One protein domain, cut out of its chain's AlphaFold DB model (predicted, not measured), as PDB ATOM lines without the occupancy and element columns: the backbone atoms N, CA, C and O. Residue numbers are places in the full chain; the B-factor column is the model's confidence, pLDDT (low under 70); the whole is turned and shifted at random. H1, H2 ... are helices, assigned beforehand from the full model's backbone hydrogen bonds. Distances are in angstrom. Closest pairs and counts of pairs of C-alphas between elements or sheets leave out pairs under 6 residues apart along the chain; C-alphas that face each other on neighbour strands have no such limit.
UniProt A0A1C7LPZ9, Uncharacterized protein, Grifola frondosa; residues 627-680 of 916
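AT A GLANCE: This is residues 627 to 680 of the 916 residues of an uncharacterized protein of Grifola frondosa (UniProt A0A1C7LPZ9). H2 and H3 make a V whose corner is at the tight link between them, residues 660 to 661, and H1 packs on both arms of the V, around Tyr 636 and Leu 637. The first end of H1, at Lys 627, lies off to one side of the V. The printed part has 54 residues with three named helices, H1, H2 and H3 in that order along the chain, and no named strand. It is all helix, with 45 of the 54 printed residues in the helices. The whole is compact, with a radius of gyration of the C-alphas of 10.9 A, and the C-alphas span 29 by 26 by 19 A.

IN THESE COORDINATES: H1 is residues 627 to 641, and its first C-alpha, that of Lys 627, is at (-2.449, 17.373, 36.001). From first to last C-alpha it measures 21.6 A. After residues 642 to 646 comes H2, residues 647 to 659, 18.6 A long; its first C-alpha, that of Asp 647, is at (-22.652, 28.158, 23.166). Residues 660 and 661 lead to H3, residues 662 to 678, the longest helix with 17 residues and 24.2 A; its last C-alpha, that of Ala 678, is at (-6.649, 9.645, 12.036).

HOW THE PARTS SIT: H1 touches H2, and their closest C-alphas, those of Tyr 636 and Leu 653, are 6.5 A apart. The two stand at a steep tilt of 48 degrees and run opposite ways. H1 also touches H3, with the C-alphas of Leu 637 and Ala 672 closest at 5.8 A. H1 and H3 run the same way at a steep tilt of 46 degrees. H2 and H3 are close but not clearly touching: their closest C-alphas, those of Arg 657 and Ala 665, are 7.1 A apart. They run opposite ways at a steep tilt of 49 degrees, and their centres are 16.3 A apart. In H1, H2 and H3 every O i to N i+4 pair is within hydrogen-bond range.

THE WHOLE: The two C-alphas farthest apart are those of Ser 659 and Ser 680, 29.7 A; the first and last printed C-alphas, those of Lys 627 and Ser 680, are 29.5 A apart. The printed part has no cut, and the links from H1 to H2 and from H2 to H3 are both tight. The mean pLDDT of the printed part is 72.3. It is under 70 for residue 627, residues 641 to 645, 662 to 663, 665 to 667 and 669 to 680, and the mean over H3 is 64.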
ATOM      1  N   LYS A 627      -1.107  17.931  36.236       66.62
ATOM      2  CA  LYS A 627      -2.449  17.373  36.001       66.62
ATOM      3  C   LYS A 627      -3.347  18.351  35.230       66.62
ATOM      4  O   LYS A 627      -4.110  17.934  34.361       66.62
ATOM      5  N   GLU A 628      -3.226  19.644  35.522       71.94
ATOM      6  CA  GLU A 628      -4.075  20.703  34.976       71.94
ATOM      7  C   GLU A 628      -3.787  20.975  33.492       71.94
ATOM      8  O   GLU A 628      -4.718  21.098  32.693       71.94
ATOM      9  N   ARG A 629      -2.511  21.017  33.081       71.94
ATOM     10  CA  ARG A 629      -2.134  21.168  31.664       71.94
ATOM     11  C   ARG A 629      -2.579  19.968  30.827       71.94
ATOM     12  O   ARG A 629      -3.115  20.147  29.731       71.94
ATOM     13  N   ARG A 630      -2.461  18.749  31.371       71.25
ATOM     14  CA  ARG A 630      -2.961  17.513  30.740       71.25
ATOM     15  C   ARG A 630      -4.480  17.524  30.562       71.25
ATOM     16  O   ARG A 630      -4.965  17.171  29.484       71.25
ATOM     17  N   ASP A 631      -5.219  17.897  31.603       76.19
ATOM     18  CA  ASP A 631      -6.684  17.901  31.574       76.19
ATOM     19  C   ASP A 631      -7.200  19.004  30.623       76.19
ATOM     20  O   ASP A 631      -8.088  18.739  29.810       76.19
ATOM     21  N   ARG A 632      -6.545  20.180  30.589       77.69
ATOM     22  CA  ARG A 632      -6.790  21.235  29.583       77.69
ATOM     23  C   ARG A 632      -6.540  20.766  28.157       77.69
ATOM     24  O   ARG A 632      -7.373  21.013  27.289       77.69
ATOM     25  N   ARG A 633      -5.432  20.063  27.900       80.38
ATOM     26  CA  ARG A 633      -5.143  19.482  26.580       80.38
ATOM     27  C   ARG A 633      -6.216  18.496  26.150       80.38
ATOM     28  O   ARG A 633      -6.710  18.580  25.031       80.38
ATOM     29  N   ARG A 634      -6.584  17.563  27.035       77.50
ATOM     30  CA  ARG A 634      -7.637  16.577  26.756       77.50
ATOM     31  C   ARG A 634      -8.937  17.287  26.394       77.50
ATOM     32  O   ARG A 634      -9.514  16.983  25.355       77.50
ATOM     33  N   ARG A 635      -9.336  18.276  27.198       84.31
ATOM     34  CA  ARG A 635     -10.561  19.040  26.969       84.31
ATOM     35  C   ARG A 635     -10.507  19.875  25.687       84.31
ATOM     36  O   ARG A 635     -11.484  19.890  24.947       84.31
ATOM     37  N   TYR A 636      -9.366  20.497  25.379       83.62
ATOM     38  CA  TYR A 636      -9.141  21.198  24.111       83.62
ATOM     39  C   TYR A 636      -9.357  20.268  22.915       83.62
ATOM     40  O   TYR A 636     -10.096  20.614  21.997       83.62
ATOM     41  N   LEU A 637      -8.738  19.081  22.934       75.62
ATOM     42  CA  LEU A 637      -8.866  18.106  21.852       75.62
ATOM     43  C   LEU A 637     -10.302  17.586  21.748       75.62
ATOM     44  O   LEU A 637     -10.841  17.532  20.651       75.62
ATOM     45  N   GLU A 638     -10.950  17.255  22.864       75.12
ATOM     46  CA  GLU A 638     -12.361  16.849  22.874       75.12
ATOM     47  C   GLU A 638     -13.273  17.914  22.262       75.12
ATOM     48  O   GLU A 638     -14.103  17.591  21.416       75.12
ATOM     49  N   LEU A 639     -13.119  19.177  22.669       77.94
ATOM     50  CA  LEU A 639     -13.912  20.278  22.134       77.94
ATOM     51  C   LEU A 639     -13.583  20.529  20.663       77.94
ATOM     52  O   LEU A 639     -14.504  20.788  19.896       77.94
ATOM     53  N   GLN A 640     -12.326  20.403  20.225       75.75
ATOM     54  CA  GLN A 640     -11.976  20.580  18.811       75.75
ATOM     55  C   GLN A 640     -12.673  19.577  17.884       75.75
ATOM     56  O   GLN A 640     -13.152  19.987  16.836       75.75
ATOM     57  N   HIS A 641     -12.863  18.329  18.311       66.44
ATOM     58  CA  HIS A 641     -13.553  17.308  17.505       66.44
ATOM     59  C   HIS A 641     -15.066  17.255  17.771       66.44
ATOM     60  O   HIS A 641     -15.797  16.478  17.162       66.44
ATOM     61  N   ARG A 642     -15.570  18.057  18.719       66.19
ATOM     62  CA  ARG A 642     -17.001  18.146  19.011       66.19
ATOM     63  C   ARG A 642     -17.661  19.094  18.014       66.19
ATOM     64  O   ARG A 642     -17.395  20.294  18.054       66.19
ATOM     65  N   SER A 643     -18.579  18.578  17.199       58.22
ATOM     66  CA  SER A 643     -19.420  19.402  16.328       58.22
ATOM     67  C   SER A 643     -20.885  18.938  16.301       58.22
ATOM     68  O   SER A 643     -21.133  17.735  16.185       58.22
ATOM     69  N   PRO A 644     -21.875  19.848  16.413       58.09
ATOM     70  CA  PRO A 644     -21.773  21.239  16.812       58.09
ATOM     71  C   PRO A 644     -21.477  21.346  18.311       58.09
ATOM     72  O   PRO A 644     -21.792  20.457  19.107       58.09
ATOM     73  N   ARG A 645     -20.878  22.475  18.681       69.81
ATOM     74  CA  ARG A 645     -20.636  22.874  20.072       69.81
ATOM     75  C   ARG A 645     -21.818  23.685  20.582       69.81
ATOM     76  O   ARG A 645     -22.327  24.527  19.835       69.81
ATOM     77  N   SER A 646     -22.209  23.478  21.839       75.50
ATOM     78  CA  SER A 646     -23.118  24.418  22.507       75.50
ATOM     79  C   SER A 646     -22.450  25.788  22.668       75.50
ATOM     80  O   SER A 646     -21.232  25.921  22.510       75.50
ATOM     81  N   ASP A 647     -23.226  26.827  22.966       77.38
ATOM     82  CA  ASP A 647     -22.652  28.158  23.166       77.38
ATOM     83  C   ASP A 647     -21.740  28.199  24.404       77.38
ATOM     84  O   ASP A 647     -20.672  28.811  24.352       77.38
ATOM     85  N   GLU A 648     -22.061  27.440  25.457       83.38
ATOM     86  CA  GLU A 648     -21.187  27.252  26.623       83.38
ATOM     87  C   GLU A 648     -19.863  26.584  26.235       83.38
ATOM     88  O   GLU A 648     -18.798  27.005  26.680       83.38
ATOM     89  N   GLU A 649     -19.904  25.579  25.360       83.62
ATOM     90  CA  GLU A 649     -18.712  24.869  24.886       83.62
ATOM     91  C   GLU A 649     -17.837  25.732  23.970       83.62
ATOM     92  O   GLU A 649     -16.610  25.605  23.980       83.62
ATOM     93  N   LYS A 650     -18.438  26.637  23.184       80.81
ATOM     94  CA  LYS A 650     -17.688  27.636  22.400       80.81
ATOM     95  C   LYS A 650     -16.962  28.615  23.321       80.81
ATOM     96  O   LYS A 650     -15.795  28.918  23.074       80.81
ATOM     97  N   ILE A 651     -17.635  29.078  24.378       86.56
ATOM     98  CA  ILE A 651     -17.048  29.959  25.398       86.56
ATOM     99  C   ILE A 651     -15.918  29.231  26.136       86.56
ATOM    100  O   ILE A 651     -14.827  29.780  26.278       86.56
ATOM    101  N   GLU A 652     -16.138  27.976  26.535       89.44
ATOM    102  CA  GLU A 652     -15.126  27.137  27.181       89.44
ATOM    103  C   GLU A 652     -13.892  26.955  26.283       89.44
ATOM    104  O   GLU A 652     -12.763  27.169  26.725       89.44
ATOM    105  N   LEU A 653     -14.086  26.631  24.999       85.19
ATOM    106  CA  LEU A 653     -12.982  26.482  24.048       85.19
ATOM    107  C   LEU A 653     -12.209  27.794  23.857       85.19
ATOM    108  O   LEU A 653     -10.980  27.770  23.753       85.19
ATOM    109  N   ALA A 654     -12.903  28.934  23.819       84.25
ATOM    110  CA  ALA A 654     -12.268  30.248  23.752       84.25
ATOM    111  C   ALA A 654     -11.431  30.539  25.010       84.25
ATOM    112  O   ALA A 654     -10.281  30.957  24.883       84.25
ATOM    113  N   ALA A 655     -11.959  30.241  26.201       83.94
ATOM    114  CA  ALA A 655     -11.238  30.396  27.465       83.94
ATOM    115  C   ALA A 655     -10.000  29.487  27.531       83.94
ATOM    116  O   ALA A 655      -8.913  29.940  27.892       83.94
ATOM    117  N   ILE A 656     -10.125  28.225  27.100       83.62
ATOM    118  CA  ILE A 656      -8.984  27.310  27.011       83.62
ATOM    119  C   ILE A 656      -7.932  27.892  26.068       83.62
ATOM    120  O   ILE A 656      -6.784  28.008  26.489       83.62
ATOM    121  N   ARG A 657      -8.310  28.320  24.851       82.62
ATOM    122  CA  ARG A 657      -7.402  28.931  23.856       82.62
ATOM    123  C   ARG A 657      -6.654  30.146  24.405       82.62
ATOM    124  O   ARG A 657      -5.463  30.269  24.148       82.62
ATOM    125  N   GLN A 658      -7.326  31.002  25.175       81.25
ATOM    126  CA  GLN A 658      -6.714  32.172  25.816       81.25
ATOM    127  C   GLN A 658      -5.721  31.800  26.925       81.25
ATOM    128  O   GLN A 658      -4.791  32.553  27.187       81.25
ATOM    129  N   SER A 659      -5.900  30.639  27.562       79.25
ATOM    130  CA  SER A 659      -5.009  30.145  28.621       79.25
ATOM    131  C   SER A 659      -3.782  29.376  28.111       79.25
ATOM    132  O   SER A 659      -2.929  29.001  28.915       79.25
ATOM    133  N   LEU A 660      -3.694  29.097  26.803       76.12
ATOM    134  CA  LEU A 660      -2.593  28.321  26.231       76.12
ATOM    135  C   LEU A 660      -1.336  29.179  26.069       76.12
ATOM    136  O   LEU A 660      -1.384  30.302  25.571       76.12
ATOM    137  N   THR A 661      -0.181  28.599  26.393       76.44
ATOM    138  CA  THR A 661       1.104  29.145  25.940       76.44
ATOM    139  C   THR A 661       1.228  29.011  24.417       76.44
ATOM    140  O   THR A 661       0.556  28.184  23.799       76.44
ATOM    141  N   ALA A 662       2.124  29.776  23.782       63.47
ATOM    142  CA  ALA A 662       2.368  29.653  22.339       63.47
ATOM    143  C   ALA A 662       2.777  28.221  21.930       63.47
ATOM    144  O   ALA A 662       2.353  27.718  20.886       63.47
ATOM    145  N   THR A 663       3.557  27.546  22.780       62.06
ATOM    146  CA  THR A 663       3.974  26.151  22.593       62.06
ATOM    147  C   THR A 663       2.794  25.191  22.715       62.06
ATOM    148  O   THR A 663       2.626  24.328  21.853       62.06
ATOM    149  N   ASP A 664       1.938  25.364  23.726       70.69
ATOM    150  CA  ASP A 664       0.741  24.534  23.909       70.69
ATOM    151  C   ASP A 664      -0.266  24.730  22.784       70.69
ATOM    152  O   ASP A 664      -0.804  23.756  22.274       70.69
ATOM    153  N   ALA A 665      -0.484  25.969  22.345       69.38
ATOM    154  CA  ALA A 665      -1.379  26.265  21.238       69.38
ATOM    155  C   ALA A 665      -0.932  25.550  19.957       69.38
ATOM    156  O   ALA A 665      -1.745  24.887  19.311       69.38
ATOM    157  N   ARG A 666       0.365  25.620  19.619       64.25
ATOM    158  CA  ARG A 666       0.924  24.934  18.446       64.25
ATOM    159  C   ARG A 666       0.869  23.419  18.598       64.25
ATOM    160  O   ARG A 666       0.446  22.740  17.665       64.25
ATOM    161  N   CYS A 667       1.268  22.903  19.760       65.88
ATOM    162  CA  CYS A 667       1.211  21.481  20.065       65.88
ATOM    163  C   CYS A 667      -0.227  20.980  19.920       65.88
ATOM    164  O   CYS A 667      -0.493  20.174  19.039       65.88
ATOM    165  N   TYR A 668      -1.175  21.529  20.682       74.50
ATOM    166  CA  TYR A 668      -2.558  21.056  20.741       74.50
ATOM    167  C   TYR A 668      -3.277  21.196  19.401       74.50
ATOM    168  O   TYR A 668      -4.027  20.295  19.038       74.50
ATOM    169  N   ALA A 669      -3.033  22.279  18.654       68.25
ATOM    170  CA  ALA A 669      -3.550  22.426  17.295       68.25
ATOM    171  C   ALA A 669      -3.006  21.331  16.366       68.25
ATOM    172  O   ALA A 669      -3.780  20.712  15.646       68.25
ATOM    173  N   THR A 670      -1.708  21.024  16.450       64.88
ATOM    174  CA  THR A 670      -1.094  19.934  15.675       64.88
ATOM    175  C   THR A 670      -1.692  18.576  16.051       64.88
ATOM    176  O   THR A 670      -2.019  17.796  15.160       64.88
ATOM    177  N   LEU A 671      -1.897  18.295  17.347       64.25
ATOM    178  CA  LEU A 671      -2.534  17.037  17.771       64.25
ATOM    179  C   LEU A 671      -3.995  16.972  17.320       64.25
ATOM    180  O   LEU A 671      -4.477  15.890  17.007       64.25
ATOM    181  N   ALA A 672      -4.700  18.108  17.288       67.38
ATOM    182  CA  ALA A 672      -6.061  18.165  16.775       67.38
ATOM    183  C   ALA A 672      -6.097  17.817  15.283       67.38
ATOM    184  O   ALA A 672      -6.765  16.865  14.912       67.38
ATOM    185  N   THR A 673      -5.277  18.476  14.459       64.25
ATOM    186  CA  THR A 673      -5.187  18.199  13.017       64.25
ATOM    187  C   THR A 673      -4.785  16.757  12.714       64.25
ATOM    188  O   THR A 673      -5.308  16.145  11.788       64.25
ATOM    189  N   LEU A 674      -3.843  16.190  13.468       59.38
ATOM    190  CA  LEU A 674      -3.434  14.802  13.263       59.38
ATOM    191  C   LEU A 674      -4.510  13.808  13.716       59.38
ATOM    192  O   LEU A 674      -4.699  12.787  13.061       59.38
ATOM    193  N   ARG A 675      -5.251  14.112  14.785       62.22
ATOM    194  CA  ARG A 675      -6.394  13.301  15.203       62.22
ATOM    195  C   ARG A 675      -7.550  13.405  14.208       62.22
ATOM    196  O   ARG A 675      -8.139  12.371  13.918       62.22
ATOM    197  N   ASP A 676      -7.811  14.569  13.620       60.91
ATOM    198  CA  ASP A 676      -8.758  14.721  12.503       60.91
ATOM    199  C   ASP A 676      -8.338  13.856  11.301       60.91
ATOM    200  O   ASP A 676      -9.177  13.201  10.696       60.91
ATOM    201  N   ARG A 677      -7.031  13.767  11.001       60.31
ATOM    202  CA  ARG A 677      -6.490  12.881   9.949       60.31
ATOM    203  C   ARG A 677      -6.597  11.389  10.282       60.31
ATOM    204  O   ARG A 677      -6.744  10.584   9.369       60.31
ATOM    205  N   ALA A 678      -6.492  11.023  11.559       53.62
ATOM    206  CA  ALA A 678      -6.649   9.645  12.036       53.62
ATOM    207  C   ALA A 678      -8.125   9.242  12.222       53.62
ATOM    208  O   ALA A 678      -8.442   8.055  12.311       53.62
ATOM    209  N   THR A 679      -9.036  10.218  12.295       53.28
ATOM    210  CA  THR A 679     -10.473   9.998  12.469       53.28
ATOM    211  C   THR A 679     -11.143   9.861  11.103       53.28
ATOM    212  O   THR A 679     -10.882  10.608  10.169       53.28
ATOM    213  N   SER A 680     -12.021   8.867  10.984       60.72
ATOM    214  CA  SER A 680     -12.774   8.548   9.768       60.72
ATOM    215  C   SER A 680     -13.552   9.749   9.196       60.72
ATOM    216  O   SER A 680     -14.128  10.518   9.959       60.72
TER     217      SER A 680